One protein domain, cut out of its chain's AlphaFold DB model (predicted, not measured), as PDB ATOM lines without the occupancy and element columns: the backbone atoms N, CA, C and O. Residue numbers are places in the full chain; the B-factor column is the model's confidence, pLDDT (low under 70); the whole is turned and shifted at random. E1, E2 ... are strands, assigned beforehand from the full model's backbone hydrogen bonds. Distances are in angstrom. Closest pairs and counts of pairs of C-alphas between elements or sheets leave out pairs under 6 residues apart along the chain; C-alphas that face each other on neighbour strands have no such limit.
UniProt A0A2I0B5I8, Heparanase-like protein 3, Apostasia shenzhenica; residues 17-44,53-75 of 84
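This is residues 17 to 44 and 53 to 75 of the 84 residues of the protein "Heparanase-like protein 3" of Apostasia shenzhenica (UniProt A0A2I0B5I8). A single strongly twisted sheet is built round one long strand, E1: E5 runs beside it on one side, while on the other side E4 pairs near its beginning and the small hairpin of E2 and E3 near its end. A long loop, residues 59 to 69, joins E4 to E5. The printed part has 51 residues with no named helix and five strands, E1 to E5 in chain order, in a branched antiparallel sheet; the class is all strand, though under half of the residues are in named elements. It is only just compact, close to loose, with a radius of gyration of the C-alphas of 11.6 A, and flat, spanning 34 by 27 by 12 A.

E1, residues 17 to 24, has three neighbours in staggered pairing. E5, residues 70 to 74, is antiparallel to it at 162 degrees, with N 20 and O 72 within hydrogen-bond range at 2.8 A. On the other side of E1, E4, residues 55 to 58, is antiparallel at 134 degrees, with N 19 and O 55 at 2.8 A. On that same side E2, residues 34 to 36, is antiparallel to E1 at 159 degrees and forms a hairpin with it, with N 35 and O 23 at 2.8 A. E3, residues 39 to 41, forms a hairpin with E2, antiparallel at 123 degrees, with N 36 and O 39 at 2.8 A. E1, E2 and E3 are a meander, each strand the antiparallel neighbour of the one before. E2 and E4 are apart.

E1 measures 22.8 A from C-alpha 17 at (-106.616, -128.007, 18.510) to C-alpha 24 at (-105.124, -145.918, 4.476). E5 measures 13.5 A and ends with C-alpha 74 at (-101.391, -130.416, 18.241). E4 measures 10.1 A, E2 6.6 A and E3 6.4 A.

The two C-alphas farthest apart, of Asp 44 and Ser 60, are 36.0 A apart. Residues 45 to 52 are not printed, and C-alphas 44 and 53 are 15.8 A apart across the cut. The link from E4 to E5 is long, with 11 residues. No printed residue has pLDDT under 70.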
ATOM      1  N   ARG A  17    -107.501-126.885  18.795       95.81
ATOM      2  CA  ARG A  17    -106.616-128.007  18.510       95.81
ATOM      3  C   ARG A  17    -106.546-128.238  17.006       95.81
ATOM      4  O   ARG A  17    -107.545-128.156  16.293       95.81
ATOM      5  N   GLU A  18    -105.359-128.572  16.535       97.56
ATOM      6  CA  GLU A  18    -105.090-128.978  15.163       97.56
ATOM      7  C   GLU A  18    -104.992-130.503  15.100       97.56
ATOM      8  O   GLU A  18    -104.196-131.117  15.812       97.56
ATOM      9  N   GLU A  19    -105.818-131.124  14.264       98.31
ATOM     10  CA  GLU A  19    -105.888-132.574  14.116       98.31
ATOM     11  C   GLU A  19    -105.447-133.030  12.721       98.31
ATOM     12  O   GLU A  19    -105.825-132.464  11.688       98.31
ATOM     13  N   TYR A  20    -104.666-134.106  12.705       98.44
ATOM     14  CA  TYR A  20    -104.119-134.742  11.513       98.44
ATOM     15  C   TYR A  20    -104.527-136.212  11.519       98.44
ATOM     16  O   TYR A  20    -103.882-137.055  12.144       98.44
ATOM     17  N   HIS A  21    -105.635-136.507  10.847       98.12
ATOM     18  CA  HIS A  21    -106.205-137.846  10.750       98.12
ATOM     19  C   HIS A  21    -105.575-138.585   9.580       98.12
ATOM     20  O   HIS A  21    -105.780-138.205   8.428       98.12
ATOM     21  N   LEU A  22    -104.832-139.646   9.874       97.69
ATOM     22  CA  LEU A  22    -104.210-140.520   8.891       97.69
ATOM     23  C   LEU A  22    -104.990-141.824   8.774       97.69
ATOM     24  O   LEU A  22    -105.187-142.536   9.763       97.69
ATOM     25  N   LYS A  23    -105.389-142.166   7.551       96.06
ATOM     26  CA  LYS A  23    -105.998-143.461   7.228       96.06
ATOM     27  C   LYS A  23    -105.457-143.996   5.912       96.06
ATOM     28  O   LYS A  23    -105.081-143.211   5.043       96.06
ATOM     29  N   ALA A  24    -105.447-145.313   5.759       96.69
ATOM     30  CA  ALA A  24    -105.124-145.918   4.476       96.69
ATOM     31  C   ALA A  24    -106.173-145.541   3.415       96.69
ATOM     32  O   ALA A  24    -107.354-145.350   3.733       96.69
ATOM     33  N   GLU A  25    -105.735-145.413   2.164       94.88
ATOM     34  CA  GLU A  25    -106.642-145.224   1.030       94.88
ATOM     35  C   GLU A  25    -107.650-146.382   0.951       94.88
ATOM     36  O   GLU A  25    -107.295-147.540   1.165       94.88
ATOM     37  N   ASP A  26    -108.925-146.050   0.742       89.50
ATOM     38  CA  ASP A  26    -110.055-146.992   0.685       89.50
ATOM     39  C   ASP A  26    -110.212-147.948   1.887       89.50
ATOM     40  O   ASP A  26    -110.999-148.892   1.844       89.50
ATOM     41  N   GLY A  27    -109.516-147.687   3.001       86.56
ATOM     42  CA  GLY A  27    -109.494-148.576   4.166       86.56
ATOM     43  C   GLY A  27    -108.642-149.837   3.979       86.56
ATOM     44  O   GLY A  27    -108.683-150.721   4.834       86.56
ATOM     45  N   GLU A  28    -107.859-149.921   2.900       93.56
ATOM     46  CA  GLU A  28    -106.966-151.044   2.623       93.56
ATOM     47  C   GLU A  28    -105.633-150.857   3.351       93.56
ATOM     48  O   GLU A  28    -104.795-150.056   2.945       93.56
ATOM     49  N   LEU A  29    -105.413-151.610   4.431       93.12
ATOM     50  CA  LEU A  29    -104.227-151.474   5.284       93.12
ATOM     51  C   LEU A  29    -102.898-151.722   4.564       93.12
ATOM     52  O   LEU A  29    -101.865-151.234   5.019       93.12
ATOM     53  N   HIS A  30    -102.908-152.480   3.467       94.75
ATOM     54  CA  HIS A  30    -101.715-152.714   2.657       94.75
ATOM     55  C   HIS A  30    -101.482-151.648   1.581       94.75
ATOM     56  O   HIS A  30    -100.470-151.713   0.872       94.75
ATOM     57  N   SER A  31    -102.380-150.665   1.460       94.50
ATOM     58  CA  SER A  31    -102.192-149.541   0.552       94.50
ATOM     59  C   SER A  31    -100.872-148.832   0.848       94.50
ATOM     60  O   SER A  31    -100.484-148.630   1.998       94.50
ATOM     61  N   GLN A  32    -100.171-148.453  -0.218       93.94
ATOM     62  CA  GLN A  32     -98.966-147.629  -0.124       93.94
ATOM     63  C   GLN A  32     -99.303-146.133  -0.040       93.94
ATOM     64  O   GLN A  32     -98.409-145.313   0.155       93.94
ATOM     65  N   ASN A  33    -100.587-145.787  -0.157       94.50
ATOM     66  CA  ASN A  33    -101.088-144.427  -0.078       94.50
ATOM     67  C   ASN A  33    -101.780-144.186   1.266       94.50
ATOM     68  O   ASN A  33    -102.617-144.970   1.724       94.50
ATOM     69  N   VAL A  34    -101.469-143.040   1.869       95.38
ATOM     70  CA  VAL A  34    -102.097-142.566   3.105       95.38
ATOM     71  C   VAL A  34    -102.886-141.300   2.802       95.38
ATOM     72  O   VAL A  34    -102.429-140.418   2.079       95.38
ATOM     73  N   LEU A  35    -104.078-141.196   3.379       96.69
ATOM     74  CA  LEU A  35    -104.905-140.002   3.345       96.69
ATOM     75  C   LEU A  35    -104.681-139.191   4.628       96.69
ATOM     76  O   LEU A  35    -104.896-139.720   5.717       96.69
ATOM     77  N   LEU A  36    -104.332-137.910   4.504       97.75
ATOM     78  CA  LEU A  36    -104.405-136.920   5.577       97.75
ATOM     79  C   LEU A  36    -105.720-136.165   5.481       97.75
ATOM     80  O   LEU A  36    -105.980-135.491   4.485       97.75
ATOM     81  N   ASN A  37    -106.547-136.253   6.521       97.06
ATOM     82  CA  ASN A  37    -107.808-135.514   6.603       97.06
ATOM     83  C   ASN A  37    -108.698-135.732   5.354       97.06
ATOM     84  O   ASN A  37    -109.447-134.853   4.936       97.06
ATOM     85  N   GLY A  38    -108.599-136.922   4.743       95.06
ATOM     86  CA  GLY A  38    -109.327-137.309   3.530       95.06
ATOM     87  C   GLY A  38    -108.636-136.991   2.198       95.06
ATOM     88  O   GLY A  38    -109.155-137.400   1.164       95.06
ATOM     89  N   LYS A  39    -107.480-136.318   2.195       94.88
ATOM     90  CA  LYS A  39    -106.692-136.006   0.990       94.88
ATOM     91  C   LYS A  39    -105.468-136.912   0.899       94.88
ATOM     92  O   LYS A  39    -104.802-137.121   1.906       94.88
ATOM     93  N   ILE A  40    -105.149-137.424  -0.288       95.12
ATOM     94  CA  ILE A  40    -103.950-138.248  -0.481       95.12
ATOM     95  C   ILE A  40    -102.682-137.449  -0.181       95.12
ATOM     96  O   ILE A  40    -102.481-136.351  -0.700       95.12
ATOM     97  N   LEU A  41    -101.841-138.000   0.689       94.50
ATOM     98  CA  LEU A  41    -100.499-137.500   0.932       94.50
ATOM     99  C   LEU A  41     -99.567-138.104  -0.103       94.50
ATOM    100  O   LEU A  41     -99.122-139.242   0.033       94.50
ATOM    101  N   LEU A  42     -99.277-137.320  -1.131       93.81
ATOM    102  CA  LEU A  42     -98.368-137.701  -2.195       93.81
ATOM    103  C   LEU A  42     -97.327-136.599  -2.370       93.81
ATOM    104  O   LEU A  42     -97.675-135.418  -2.419       93.81
ATOM    105  N   ALA A  43     -96.057-136.991  -2.441       92.94
ATOM    106  CA  ALA A  43     -95.005-136.080  -2.869       92.94
ATOM    107  C   ALA A  43     -95.212-135.709  -4.343       92.94
ATOM    108  O   ALA A  43     -95.765-136.495  -5.117       92.94
ATOM    109  N   ASP A  44     -94.784-134.515  -4.738       91.75
ATOM    110  CA  ASP A  44     -94.811-134.151  -6.153       91.75
ATOM    111  C   ASP A  44     -93.751-134.925  -6.962       91.75
ATOM    112  O   ASP A  44     -93.010-135.760  -6.436       91.75
ATOM    113  N   GLU A  53    -102.044-130.034   5.899       96.62
ATOM    114  CA  GLU A  53    -103.137-129.179   6.375       96.62
ATOM    115  C   GLU A  53    -103.890-129.822   7.556       96.62
ATOM    116  O   GLU A  53    -104.432-130.925   7.401       96.62
ATOM    117  N   PRO A  54    -103.985-129.151   8.721       97.44
ATOM    118  CA  PRO A  54    -104.769-129.644   9.847       97.44
ATOM    119  C   PRO A  54    -106.268-129.385   9.679       97.44
ATOM    120  O   PRO A  54    -106.691-128.440   9.010       97.44
ATOM    121  N   ILE A  55    -107.074-130.159  10.404       97.19
ATOM    122  CA  ILE A  55    -108.442-129.769  10.758       97.19
ATOM    123  C   ILE A  55    -108.383-129.033  12.095       97.19
ATOM    124  O   ILE A  55    -107.804-129.527  13.058       97.19
ATOM    125  N   LYS A  56    -108.984-127.847  12.154       96.44
ATOM    126  CA  LYS A  56    -109.114-127.067  13.386       96.44
ATOM    127  C   LYS A  56    -110.387-127.464  14.123       96.44
ATOM    128  O   LYS A  56    -111.477-127.394  13.557       96.44
ATOM    129  N   VAL A  57    -110.233-127.883  15.370       95.75
ATOM    130  CA  VAL A  57    -111.311-128.364  16.234       95.75
ATOM    131  C   VAL A  57    -111.212-127.644  17.572       95.75
ATOM    132  O   VAL A  57    -110.122-127.453  18.098       95.75
ATOM    133  N   ASP A  58    -112.349-127.255  18.132       93.38
ATOM    134  CA  ASP A  58    -112.460-126.801  19.523       93.38
ATOM    135  C   ASP A  58    -111.836-127.853  20.463       93.38
ATOM    136  O   ASP A  58    -112.212-129.033  20.432       93.38
ATOM    137  N   ALA A  59    -110.853-127.452  21.276       91.88
ATOM    138  CA  ALA A  59    -110.087-128.376  22.104       91.88
ATOM    139  C   ALA A  59    -110.923-129.028  23.208       91.88
ATOM    140  O   ALA A  59    -110.545-130.105  23.675       91.88
ATOM    141  N   SER A  60    -112.063-128.443  23.589       90.38
ATOM    142  CA  SER A  60    -112.989-129.041  24.554       90.38
ATOM    143  C   SER A  60    -113.705-130.276  23.996       90.38
ATOM    144  O   SER A  60    -114.181-131.122  24.758       90.38
ATOM    145  N   LYS A  61    -113.766-130.420  22.664       94.50
ATOM    146  CA  LYS A  61    -114.404-131.566  22.010       94.50
ATOM    147  C   LYS A  61    -113.505-132.801  22.038       94.50
ATOM    148  O   LYS A  61    -112.281-132.681  21.914       94.50
ATOM    149  N   PRO A  62    -114.096-134.007  22.132       95.44
ATOM    150  CA  PRO A  62    -113.332-135.245  22.053       95.44
ATOM    151  C   PRO A  62    -112.668-135.400  20.681       95.44
ATOM    152  O   PRO A  62    -113.217-134.984  19.661       95.44
ATOM    153  N   ILE A  63    -111.507-136.053  20.664       96.44
ATOM    154  CA  ILE A  63    -110.852-136.494  19.429       96.44
ATOM    155  C   ILE A  63    -111.551-137.773  18.962       96.44
ATOM    156  O   ILE A  63    -111.545-138.783  19.669       96.44
ATOM    157  N   TYR A  64    -112.145-137.744  17.770       96.44
ATOM    158  CA  TYR A  64    -112.765-138.923  17.164       96.44
ATOM    159  C   TYR A  64    -111.746-139.684  16.319       96.44
ATOM    160  O   TYR A  64    -111.309-139.197  15.282       96.44
ATOM    161  N   VAL A  65    -111.394-140.898  16.736       97.25
ATOM    162  CA  VAL A  65    -110.451-141.763  16.012       97.25
ATOM    163  C   VAL A  65    -111.234-142.822  15.238       97.25
ATOM    164  O   VAL A  65    -112.061-143.529  15.817       97.25
ATOM    165  N   HIS A  66    -110.995-142.936  13.930       93.94
ATOM    166  CA  HIS A  66    -111.619-143.979  13.116       93.94
ATOM    167  C   HIS A  66    -110.974-145.354  13.395       93.94
ATOM    168  O   HIS A  66    -109.814-145.432  13.803       93.94
ATOM    169  N   PRO A  67    -111.693-146.472  13.182       94.62
ATOM    170  CA  PRO A  67    -111.084-147.795  13.259       94.62
ATOM    171  C   PRO A  67    -109.879-147.905  12.319       94.62
ATOM    172  O   PRO A  67    -109.946-147.443  11.182       94.62
ATOM    173  N   LEU A  68    -108.806-148.547  12.793       94.56
ATOM    174  CA  LEU A  68    -107.593-148.805  12.007       94.56
ATOM    175  C   LEU A  68    -106.925-147.530  11.445       94.56
ATOM    176  O   LEU A  68    -106.312-147.556  10.380       94.56
ATOM    177  N   SER A  69    -107.045-146.412  12.161       96.25
ATOM    178  CA  SER A  69    -106.461-145.122  11.786       96.25
ATOM    179  C   SER A  69    -105.549-144.573  12.885       96.25
ATOM    180  O   SER A  69    -105.520-145.077  14.008       96.25
ATOM    181  N   ILE A  70    -104.821-143.502  12.571       97.19
ATOM    182  CA  ILE A  70    -103.956-142.778  13.512       97.19
ATOM    183  C   ILE A  70    -104.350-141.302  13.477       97.19
ATOM    184  O   ILE A  70    -104.687-140.781  12.417       97.19
ATOM    185  N   VAL A  71    -104.313-140.616  14.618       98.25
ATOM    186  CA  VAL A  71    -104.550-139.168  14.687       98.25
ATOM    187  C   VAL A  71    -103.413-138.512  15.453       98.25
ATOM    188  O   VAL A  71    -103.093-138.941  16.561       98.25
ATOM    189  N   PHE A  72    -102.827-137.461  14.881       98.00
ATOM    190  CA  PHE A  72    -101.962-136.540  15.617       98.00
ATOM    191  C   PHE A  72    -102.768-135.310  16.021       98.00
ATOM    192  O   PHE A  72    -103.552-134.787  15.229       98.00
ATOM    193  N   ALA A  73    -102.567-134.858  17.252       96.44
ATOM    194  CA  ALA A  73    -103.256-133.722  17.841       96.44
ATOM    195  C   ALA A  73    -102.224-132.724  18.364       96.44
ATOM    196  O   ALA A  73    -101.476-133.029  19.292       96.44
ATOM    197  N   HIS A  74    -102.200-131.534  17.779       95.06
ATOM    198  CA  HIS A  74    -101.391-130.416  18.241       95.06
ATOM    199  C   HIS A  74    -102.296-129.431  18.981       95.06
ATOM    200  O   HIS A  74    -103.294-128.969  18.432       95.06
ATOM    201  N   ILE A  75    -101.979-129.146  20.245       92.56
ATOM    202  CA  ILE A  75    -102.760-128.246  21.102       92.56
ATOM    203  C   ILE A  75    -101.864-127.060  21.483       92.56
ATOM    204  O   ILE A  75    -101.153-127.145  22.485       92.56
TER     205      ILE A  75